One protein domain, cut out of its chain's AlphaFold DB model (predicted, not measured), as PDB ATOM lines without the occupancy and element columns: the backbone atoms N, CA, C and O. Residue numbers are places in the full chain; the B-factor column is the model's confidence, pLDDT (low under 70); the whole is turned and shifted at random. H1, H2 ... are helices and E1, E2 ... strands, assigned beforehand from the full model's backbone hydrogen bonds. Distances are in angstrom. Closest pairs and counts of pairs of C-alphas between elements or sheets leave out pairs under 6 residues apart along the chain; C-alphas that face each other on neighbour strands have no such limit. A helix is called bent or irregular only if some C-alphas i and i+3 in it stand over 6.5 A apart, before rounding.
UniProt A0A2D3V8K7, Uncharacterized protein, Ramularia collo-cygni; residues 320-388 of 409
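This is residues 320 to 388 of the 409 residues of an uncharacterized protein of Ramularia collo-cygni (UniProt A0A2D3V8K7). Two hairpins of strands, E1 with E2 and E3 with E4, make two small separate sheets, and a short helix, H1, comes near the first of them at E1. Before H1 runs a long loop, residues 320 to 336, whose first two residues pair with E1. The printed part has 69 residues, with one named helix and four named strands in the order H1, E1, E2, E3, E4; each sheet has two antiparallel strands, in the orders E1 - E2 and E3 - E4. The class is mixed, helices and strands, though under half of the residues are in named elements. The whole is compact, with a radius of gyration of the C-alphas of 11.8 A, and spans 32 by 28 by 21 A.

Begin at the first printed residues, 320 to 321: they form a short antiparallel pairing with residues 354 to 355 of E1, the strand of residues 351 to 356. Go on along the printed part to H1, residues 337 to 342, which a short link joins to E1. The closest C-alphas of H1 and E1 are those of Leu 342 and Val 353, 6.8 A apart, one of 3 pairs within 8 A. In the backbone of H1, 0 of 2 O i to N i+4 pairs are within hydrogen-bond range, while 2 of 3 O i to N i+3 pairs are. Next look at E1 beside E2, residues 362 to 366: they are a hairpin with a tight link, antiparallel, with an angle of 139 degrees between their directions. Their C-alphas 351 and 366 face each other at 4.5 A. Across this pair N 352 and O 365 are 2.8 A apart and N 363 and O 354 are 2.9 A apart, both within hydrogen-bond range. H1 and E2 are apart. A short link then leads from E2 to E3, residues 374 to 379. E3 and E4, residues 382 to 387, are the second hairpin, joined by a tight link and antiparallel at 148 degrees. Here C-alphas 374 and 387 face each other at 4.1 A. N 377 and O 384 are within hydrogen-bond range at 2.8 A, and so are N 382 and O 379 at 3.0 A. E3 and E4 are both apart from E1, from E2 and from H1.

Find C-alpha 337 at (-21.733, 12.453, 45.068), where H1 begins; it runs through residue 342, 9.4 A from first to last C-alpha. H1 is neither bent nor irregular, but only just: C-alphas 338 and 341 are 6.3 A apart. E1 starts at C-alpha 351, at (-33.708, 22.814, 42.565), and measures 15.6 A to C-alpha 356. From C-alpha 362 to C-alpha 366, E2 measures 13.2 A. E3 covers 15.0 A from C-alpha 374 to C-alpha 379. E4 covers 16.1 A and ends at C-alpha 387, at (-29.067, 40.046, 40.432).

The two C-alphas farthest apart are those of His 332 and Leu 388, 32.8 A, while the first and last printed C-alphas, of Val 320 and Leu 388, are 21.1 A apart. The printed part has no cut, and no link between named elements is long. Read the B-factor column for the model's confidence: the mean pLDDT of the printed part is 72.9. You will find 31 residues under 70, namely residues 324 to 348 and residues 378 to 383, and H1 has a mean of 62.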
ATOM      1  N   VAL A 320     -29.674  26.286  55.072       80.19
ATOM      2  CA  VAL A 320     -28.701  27.188  54.457       80.19
ATOM      3  C   VAL A 320     -28.341  26.642  53.080       80.19
ATOM      4  O   VAL A 320     -28.357  25.432  52.868       80.19
ATOM      5  N   LEU A 321     -28.023  27.506  52.118       79.88
ATOM      6  CA  LEU A 321     -27.524  27.052  50.821       79.88
ATOM      7  C   LEU A 321     -26.196  26.306  51.004       79.88
ATOM      8  O   LEU A 321     -25.288  26.805  51.667       79.88
ATOM      9  N   PHE A 322     -26.089  25.124  50.409       74.69
ATOM     10  CA  PHE A 322     -24.868  24.339  50.455       74.69
ATOM     11  C   PHE A 322     -23.902  24.782  49.346       74.69
ATOM     12  O   PHE A 322     -24.223  24.602  48.170       74.69
ATOM     13  N   ASP A 323     -22.723  25.316  49.699       70.88
ATOM     14  CA  ASP A 323     -21.636  25.548  48.736       70.88
ATOM     15  C   ASP A 323     -20.320  24.873  49.172       70.88
ATOM     16  O   ASP A 323     -19.638  25.340  50.092       70.88
ATOM     17  N   PRO A 324     -19.905  23.802  48.475       62.19
ATOM     18  CA  PRO A 324     -18.690  23.071  48.801       62.19
ATOM     19  C   PRO A 324     -17.381  23.783  48.442       62.19
ATOM     20  O   PRO A 324     -16.335  23.346  48.905       62.19
ATOM     21  N   ARG A 325     -17.370  24.862  47.643       62.78
ATOM     22  CA  ARG A 325     -16.121  25.599  47.341       62.78
ATOM     23  C   ARG A 325     -15.635  26.447  48.509       62.78
ATOM     24  O   ARG A 325     -14.472  26.845  48.536       62.78
ATOM     25  N   HIS A 326     -16.540  26.780  49.419       63.09
ATOM     26  CA  HIS A 326     -16.288  27.718  50.504       63.09
ATOM     27  C   HIS A 326     -16.432  27.081  51.888       63.09
ATOM     28  O   HIS A 326     -16.470  27.815  52.875       63.09
ATOM     29  N   ASP A 327     -16.483  25.742  51.949       61.56
ATOM     30  CA  ASP A 327     -16.606  24.956  53.181       61.56
ATOM     31  C   ASP A 327     -17.740  25.466  54.083       61.56
ATOM     32  O   ASP A 327     -17.620  25.486  55.312       61.56
ATOM     33  N   PHE A 328     -18.827  25.950  53.466       53.94
ATOM     34  CA  PHE A 328     -19.946  26.535  54.185       53.94
ATOM     35  C   PHE A 328     -21.253  25.794  53.884       53.94
ATOM     36  O   PHE A 328     -21.685  25.743  52.728       53.94
ATOM     37  N   PRO A 329     -21.924  25.274  54.925       60.75
ATOM     38  CA  PRO A 329     -21.464  25.181  56.318       60.75
ATOM     39  C   PRO A 329     -20.274  24.210  56.481       60.75
ATOM     40  O   PRO A 329     -20.098  23.336  55.634       60.75
ATOM     41  N   PRO A 330     -19.450  24.350  57.543       62.16
ATOM     42  CA  PRO A 330     -18.303  23.476  57.779       62.16
ATOM     43  C   PRO A 330     -18.801  22.061  58.064       62.16
ATOM     44  O   PRO A 330     -19.250  21.751  59.168       62.16
ATOM     45  N   VAL A 331     -18.777  21.212  57.042       62.34
ATOM     46  CA  VAL A 331     -19.260  19.838  57.147       62.34
ATOM     47  C   VAL A 331     -18.139  18.947  57.663       62.34
ATOM     48  O   VAL A 331     -17.007  19.010  57.191       62.34
ATOM     49  N   HIS A 332     -18.462  18.074  58.613       63.09
ATOM     50  CA  HIS A 332     -17.543  17.031  59.074       63.09
ATOM     51  C   HIS A 332     -17.414  15.866  58.079       63.09
ATOM     52  O   HIS A 332     -16.483  15.070  58.188       63.09
ATOM     53  N   SER A 333     -18.329  15.763  57.112       65.56
ATOM     54  CA  SER A 333     -18.356  14.726  56.084       65.56
ATOM     55  C   SER A 333     -18.534  15.335  54.689       65.56
ATOM     56  O   SER A 333     -19.274  16.306  54.526       65.56
ATOM     57  N   PRO A 334     -17.868  14.786  53.660       62.94
ATOM     58  CA  PRO A 334     -18.086  15.235  52.296       62.94
ATOM     59  C   PRO A 334     -19.551  14.986  51.888       62.94
ATOM     60  O   PRO A 334     -20.115  13.939  52.225       62.94
ATOM     61  N   PRO A 335     -20.185  15.927  51.170       63.94
ATOM     62  CA  PRO A 335     -21.550  15.757  50.685       63.94
ATOM     63  C   PRO A 335     -21.633  14.562  49.714       63.94
ATOM     64  O   PRO A 335     -20.688  14.335  48.952       63.94
ATOM     65  N   PRO A 336     -22.759  13.820  49.683       67.44
ATOM     66  CA  PRO A 336     -22.966  12.730  48.730       67.44
ATOM     67  C   PRO A 336     -22.685  13.127  47.271       67.44
ATOM     68  O   PRO A 336     -23.030  14.231  46.850       67.44
ATOM     69  N   GLU A 337     -22.123  12.210  46.473       69.75
ATOM     70  CA  GLU A 337     -21.733  12.453  45.068       69.75
ATOM     71  C   GLU A 337     -22.874  12.971  44.184       69.75
ATOM     72  O   GLU A 337     -22.654  13.724  43.240       69.75
ATOM     73  N   ILE A 338     -24.119  12.636  44.518       58.06
ATOM     74  CA  ILE A 338     -25.311  13.115  43.805       58.06
ATOM     75  C   ILE A 338     -25.387  14.650  43.837       58.06
ATOM     76  O   ILE A 338     -25.812  15.282  42.867       58.06
ATOM     77  N   PHE A 339     -24.903  15.264  44.917       60.34
ATOM     78  CA  PHE A 339     -24.829  16.710  45.048       60.34
ATOM     79  C   PHE A 339     -23.636  17.312  44.311       60.34
ATOM     80  O   PHE A 339     -23.671  18.512  44.066       60.34
ATOM     81  N   GLN A 340     -22.638  16.520  43.879       64.69
ATOM     82  CA  GLN A 340     -21.497  17.015  43.093       64.69
ATOM     83  C   GLN A 340     -21.948  17.704  41.797       64.69
ATOM     84  O   GLN A 340     -21.451  18.766  41.431       64.69
ATOM     85  N   ARG A 341     -22.979  17.154  41.144       58.81
ATOM     86  CA  ARG A 341     -23.560  17.720  39.912       58.81
ATOM     87  C   ARG A 341     -24.312  19.035  40.138       58.81
ATOM     88  O   ARG A 341     -24.515  19.791  39.193       58.81
ATOM     89  N   LEU A 342     -24.722  19.294  41.378       57.38
ATOM     90  CA  LEU A 342     -25.496  20.462  41.799       57.38
ATOM     91  C   LEU A 342     -24.695  21.379  42.740       57.38
ATOM     92  O   LEU A 342     -25.269  22.288  43.332       57.38
ATOM     93  N   GLN A 343     -23.376  21.173  42.852       56.06
ATOM     94  CA  GLN A 343     -22.479  22.011  43.667       56.06
ATOM     95  C   GLN A 343     -22.414  23.447  43.184       56.06
ATOM     96  O   GLN A 343     -22.095  24.351  43.947       56.06
ATOM     97  N   HIS A 344     -22.662  23.651  41.897       57.62
ATOM     98  CA  HIS A 344     -22.666  24.970  41.308       57.62
ATOM     99  C   HIS A 344     -24.109  25.404  41.150       57.62
ATOM    100  O   HIS A 344     -24.853  24.846  40.337       57.62
ATOM    101  N   PHE A 345     -24.491  26.415  41.927       62.91
ATOM    102  CA  PHE A 345     -25.716  27.142  41.665       62.91
ATOM    103  C   PHE A 345     -25.620  27.719  40.249       62.91
ATOM    104  O   PHE A 345     -24.829  28.627  39.985       62.91
ATOM    105  N   LYS A 346     -26.395  27.153  39.322       67.44
ATOM    106  CA  LYS A 346     -26.633  27.769  38.024       67.44
ATOM    107  C   LYS A 346     -27.925  28.576  38.131       67.44
ATOM    108  O   LYS A 346     -28.941  28.001  38.536       67.44
ATOM    109  N   PRO A 347     -27.911  29.870  37.771       64.69
ATOM    110  CA  PRO A 347     -29.151  30.617  37.603       64.69
ATOM    111  C   PRO A 347     -30.014  29.843  36.590       64.69
ATOM    112  O   PRO A 347     -29.499  29.452  35.546       64.69
ATOM    113  N   ALA A 348     -31.279  29.576  36.931       68.31
ATOM    114  CA  ALA A 348     -32.238  28.694  36.232       68.31
ATOM    115  C   ALA A 348     -32.299  27.211  36.659       68.31
ATOM    116  O   ALA A 348     -33.121  26.463  36.129       68.31
ATOM    117  N   ASN A 349     -31.527  26.762  37.653       76.56
ATOM    118  CA  ASN A 349     -31.820  25.468  38.275       76.56
ATOM    119  C   ASN A 349     -33.112  25.564  39.105       76.56
ATOM    120  O   ASN A 349     -33.200  26.376  40.024       76.56
ATOM    121  N   SER A 350     -34.089  24.694  38.831       79.88
ATOM    122  CA  SER A 350     -35.354  24.617  39.588       79.88
ATOM    123  C   SER A 350     -35.188  24.054  41.003       79.88
ATOM    124  O   SER A 350     -36.074  24.202  41.847       79.88
ATOM    125  N   LYS A 351     -34.052  23.396  41.269       83.00
ATOM    126  CA  LYS A 351     -33.708  22.814  42.565       83.00
ATOM    127  C   LYS A 351     -32.305  23.225  42.998       83.00
ATOM    128  O   LYS A 351     -31.370  23.208  42.198       83.00
ATOM    129  N   ILE A 352     -32.161  23.506  44.286       81.56
ATOM    130  CA  ILE A 352     -30.905  23.817  44.969       81.56
ATOM    131  C   ILE A 352     -30.628  22.798  46.069       81.56
ATOM    132  O   ILE A 352     -31.545  22.210  46.646       81.56
ATOM    133  N   VAL A 353     -29.348  22.601  46.375       83.19
ATOM    134  CA  VAL A 353     -28.932  21.814  47.534       83.19
ATOM    135  C   VAL A 353     -28.978  22.719  48.758       83.19
ATOM    136  O   VAL A 353     -28.255  23.711  48.840       83.19
ATOM    137  N   ALA A 354     -29.850  22.383  49.699       84.31
ATOM    138  CA  ALA A 354     -29.932  23.035  50.993       84.31
ATOM    139  C   ALA A 354     -29.349  22.111  52.064       84.31
ATOM    140  O   ALA A 354     -29.552  20.896  52.045       84.31
ATOM    141  N   TYR A 355     -28.644  22.704  53.012       82.31
ATOM    142  CA  TYR A 355     -28.049  22.046  54.158       82.31
ATOM    143  C   TYR A 355     -28.771  22.462  55.431       82.31
ATOM    144  O   TYR A 355     -28.947  23.651  55.681       82.31
ATOM    145  N   ASN A 356     -29.153  21.498  56.257       83.81
ATOM    146  CA  ASN A 356     -29.730  21.764  57.563       83.81
ATOM    147  C   ASN A 356     -28.631  21.855  58.630       83.81
ATOM    148  O   ASN A 356     -27.921  20.884  58.881       83.81
ATOM    149  N   VAL A 357     -28.515  23.011  59.280       81.19
ATOM    150  CA  VAL A 357     -27.494  23.305  60.297       81.19
ATOM    151  C   VAL A 357     -27.680  22.482  61.574       81.19
ATOM    152  O   VAL A 357     -26.694  22.143  62.220       81.19
ATOM    153  N   GLU A 358     -28.914  22.131  61.937       82.88
ATOM    154  CA  GLU A 358     -29.193  21.357  63.153       82.88
ATOM    155  C   GLU A 358     -29.034  19.853  62.934       82.88
ATOM    156  O   GLU A 358     -28.447  19.164  63.766       82.88
ATOM    157  N   SER A 359     -29.562  19.337  61.820       83.88
ATOM    158  CA  SER A 359     -29.557  17.897  61.536       83.88
ATOM    159  C   SER A 359     -28.373  17.428  60.694       83.88
ATOM    160  O   SER A 359     -28.224  16.226  60.487       83.88
ATOM    161  N   TYR A 360     -27.536  18.349  60.203       79.94
ATOM    162  CA  TYR A 360     -26.408  18.077  59.301       79.94
ATOM    163  C   TYR A 360     -26.820  17.360  57.999       79.94
ATOM    164  O   TYR A 360     -26.004  16.735  57.323       79.94
ATOM    165  N   ALA A 361     -28.104  17.438  57.634       81.06
ATOM    166  CA  ALA A 361     -28.660  16.764  56.468       81.06
ATOM    167  C   ALA A 361     -28.614  17.661  55.224       81.06
ATOM    168  O   ALA A 361     -28.927  18.850  55.285       81.06
ATOM    169  N   CYS A 362     -28.301  17.067  54.073       82.88
ATOM    170  CA  CYS A 362     -28.430  17.712  52.766       82.88
ATOM    171  C   CYS A 362     -29.754  17.294  52.117       82.88
ATOM    172  O   CYS A 362     -30.065  16.105  52.063       82.88
ATOM    173  N   ALA A 363     -30.518  18.245  51.584       83.69
ATOM    174  CA  ALA A 363     -31.742  17.969  50.839       83.69
ATOM    175  C   ALA A 363     -31.830  18.832  49.580       83.69
ATOM    176  O   ALA A 363     -31.396  19.983  49.561       83.69
ATOM    177  N   LEU A 364     -32.440  18.284  48.528       86.62
ATOM    178  CA  LEU A 364     -32.833  19.073  47.363       86.62
ATOM    179  C   LEU A 364     -34.107  19.838  47.688       86.62
ATOM    180  O   LEU A 364     -35.126  19.236  48.021       86.62
ATOM    181  N   ARG A 365     -34.054  21.161  47.564       85.00
ATOM    182  CA  ARG A 365     -35.210  22.038  47.731       85.00
ATOM    183  C   ARG A 365     -35.491  22.799  46.456       85.00
ATOM    184  O   ARG A 365     -34.594  23.016  45.647       85.00
ATOM    185  N   GLN A 366     -36.749  23.175  46.278       86.94
ATOM    186  CA  GLN A 366     -37.130  24.072  45.200       86.94
ATOM    187  C   GLN A 366     -36.439  25.418  45.406       86.94
ATOM    188  O   GLN A 366     -36.362  25.920  46.531       86.94
ATOM    189  N   THR A 367     -35.898  25.961  44.324       82.56
ATOM    190  CA  THR A 367     -35.260  27.274  44.325       82.56
ATOM    191  C   THR A 367     -36.310  28.328  44.683       82.56
ATOM    192  O   THR A 367     -37.331  28.404  44.000       82.56
ATOM    193  N   PRO A 368     -36.120  29.122  45.751       82.31
ATOM    194  CA  PRO A 368     -37.029  30.222  46.050       82.31
ATOM    195  C   PRO A 368     -37.024  31.228  44.897       82.31
ATOM    196  O   PRO A 368     -35.965  31.489  44.325       82.31
ATOM    197  N   ALA A 369     -38.166  31.854  44.608       80.94
ATOM    198  CA  ALA A 369     -38.285  32.831  43.518       80.94
ATOM    199  C   ALA A 369     -37.262  33.983  43.627       80.94
ATOM    200  O   ALA A 369     -36.798  34.508  42.622       80.94
ATOM    201  N   ALA A 370     -36.825  34.329  44.845       79.25
ATOM    202  CA  ALA A 370     -35.783  35.332  45.082       79.25
ATOM    203  C   ALA A 370     -34.398  34.970  44.493       79.25
ATOM    204  O   ALA A 370     -33.566  35.854  44.286       79.25
ATOM    205  N   PHE A 371     -34.136  33.685  44.238       77.56
ATOM    206  CA  PHE A 371     -32.900  33.199  43.616       77.56
ATOM    207  C   PHE A 371     -32.995  33.120  42.087       77.56
ATOM    208  O   PHE A 371     -31.962  33.003  41.425       77.56
ATOM    209  N   GLU A 372     -34.195  33.185  41.506       80.50
ATOM    210  CA  GLU A 372     -34.353  33.177  40.053       80.50
ATOM    211  C   GLU A 372     -33.761  34.464  39.456       80.50
ATOM    212  O   GLU A 372     -34.060  35.575  39.889       80.50
ATOM    213  N   GLY A 373     -32.837  34.320  38.499       78.88
ATOM    214  CA  GLY A 373     -32.116  35.453  37.900       78.88
ATOM    215  C   GLY A 373     -31.034  36.091  38.788       78.88
ATOM    216  O   GLY A 373     -30.417  37.082  38.393       78.88
ATOM    217  N   CYS A 374     -30.752  35.534  39.967       81.12
ATOM    218  CA  CYS A 374     -29.650  35.967  40.826       81.12
ATOM    219  C   CYS A 374     -28.455  35.020  40.689       81.12
ATOM    220  O   CYS A 374     -28.626  33.821  40.545       81.12
ATOM    221  N   GLU A 375     -27.236  35.539  40.765       80.25
ATOM    222  CA  GLU A 375     -26.012  34.763  40.951       80.25
ATOM    223  C   GLU A 375     -25.538  34.930  42.396       80.25
ATOM    224  O   GLU A 375     -25.543  36.035  42.945       80.25
ATOM    225  N   VAL A 376     -25.118  33.841  43.032       75.56
ATOM    226  CA  VAL A 376     -24.513  33.907  44.364       75.56
ATOM    227  C   VAL A 376     -23.050  34.323  44.211       75.56
ATOM    228  O   VAL A 376     -22.228  33.564  43.705       75.56
ATOM    229  N   GLN A 377     -22.709  35.530  44.659       76.00
ATOM    230  CA  GLN A 377     -21.332  36.008  44.736       76.00
ATOM    231  C   GLN A 377     -20.780  35.861  46.151       76.00
ATOM    232  O   GLN A 377     -21.366  36.322  47.132       76.00
ATOM    233  N   TYR A 378     -19.590  35.279  46.248       63.28
ATOM    234  CA  TYR A 378     -18.886  35.103  47.511       63.28
ATOM    235  C   TYR A 378     -17.939  36.274  47.745       63.28
ATOM    236  O   TYR A 378     -16.915  36.428  47.078       63.28
ATOM    237  N   GLY A 379     -18.294  37.130  48.700       68.69
ATOM    238  CA  GLY A 379     -17.432  38.208  49.169       68.69
ATOM    239  C   GLY A 379     -16.692  37.830  50.452       68.69
ATOM    240  O   GLY A 379     -17.049  36.894  51.159       68.69
ATOM    241  N   ARG A 380     -15.710  38.651  50.847       66.06
ATOM    242  CA  ARG A 380     -15.063  38.556  52.177       66.06
ATOM    243  C   ARG A 380     -16.044  38.660  53.354       66.06
ATOM    244  O   ARG A 380     -15.685  38.292  54.464       66.06
ATOM    245  N   SER A 381     -17.223  39.232  53.124       67.94
ATOM    246  CA  SER A 381     -18.282  39.408  54.118       67.94
ATOM    247  C   SER A 381     -19.287  38.253  54.159       67.94
ATOM    248  O   SER A 381     -20.242  38.354  54.916       67.94
ATOM    249  N   GLY A 382     -19.117  37.213  53.338       65.12
ATOM    250  CA  GLY A 382     -20.080  36.122  53.175       65.12
ATOM    251  C   GLY A 382     -20.742  36.104  51.795       65.12
ATOM    252  O   GLY A 382     -20.367  36.869  50.897       65.12
ATOM    253  N   MET A 383     -21.715  35.205  51.644       69.50
ATOM    254  CA  MET A 383     -22.552  35.087  50.450       69.50
ATOM    255  C   MET A 383     -23.379  36.345  50.226       69.50
ATOM    256  O   MET A 383     -23.958  36.897  51.158       69.50
ATOM    257  N   LYS A 384     -23.473  36.767  48.969       80.00
ATOM    258  CA  LYS A 384     -24.401  37.801  48.526       80.00
ATOM    259  C   LYS A 384     -25.098  37.346  47.263       80.00
ATOM    260  O   LYS A 384     -24.445  36.917  46.319       80.00
ATOM    261  N   LEU A 385     -26.413  37.493  47.231       79.00
ATOM    262  CA  LEU A 385     -27.169  37.358  45.997       79.00
ATOM    263  C   LEU A 385     -26.989  38.626  45.171       79.00
ATOM    264  O   LEU A 385     -27.287  39.731  45.622       79.00
ATOM    265  N   VAL A 386     -26.471  38.468  43.961       82.56
ATOM    266  CA  VAL A 386     -26.292  39.551  43.002       82.56
ATOM    267  C   VAL A 386     -27.200  39.264  41.825       82.56
ATOM    268  O   VAL A 386     -27.003  38.289  41.110       82.56
ATOM    269  N   LYS A 387     -28.206  40.120  41.616       84.25
ATOM    270  CA  LYS A 387     -29.067  40.046  40.432       84.25
ATOM    271  C   LYS A 387     -28.180  40.075  39.194       84.25
ATOM    272  O   LYS A 387     -27.406  41.024  39.016       84.25
ATOM    273  N   LEU A 388     -28.277  39.046  38.357       78.06
ATOM    274  CA  LEU A 388     -27.646  39.080  37.053       78.06
ATOM    275  C   LEU A 388     -28.327  40.222  36.319       78.06
ATOM    276  O   LEU A 388     -29.519  40.174  36.035       78.06
TER     277      LEU A 388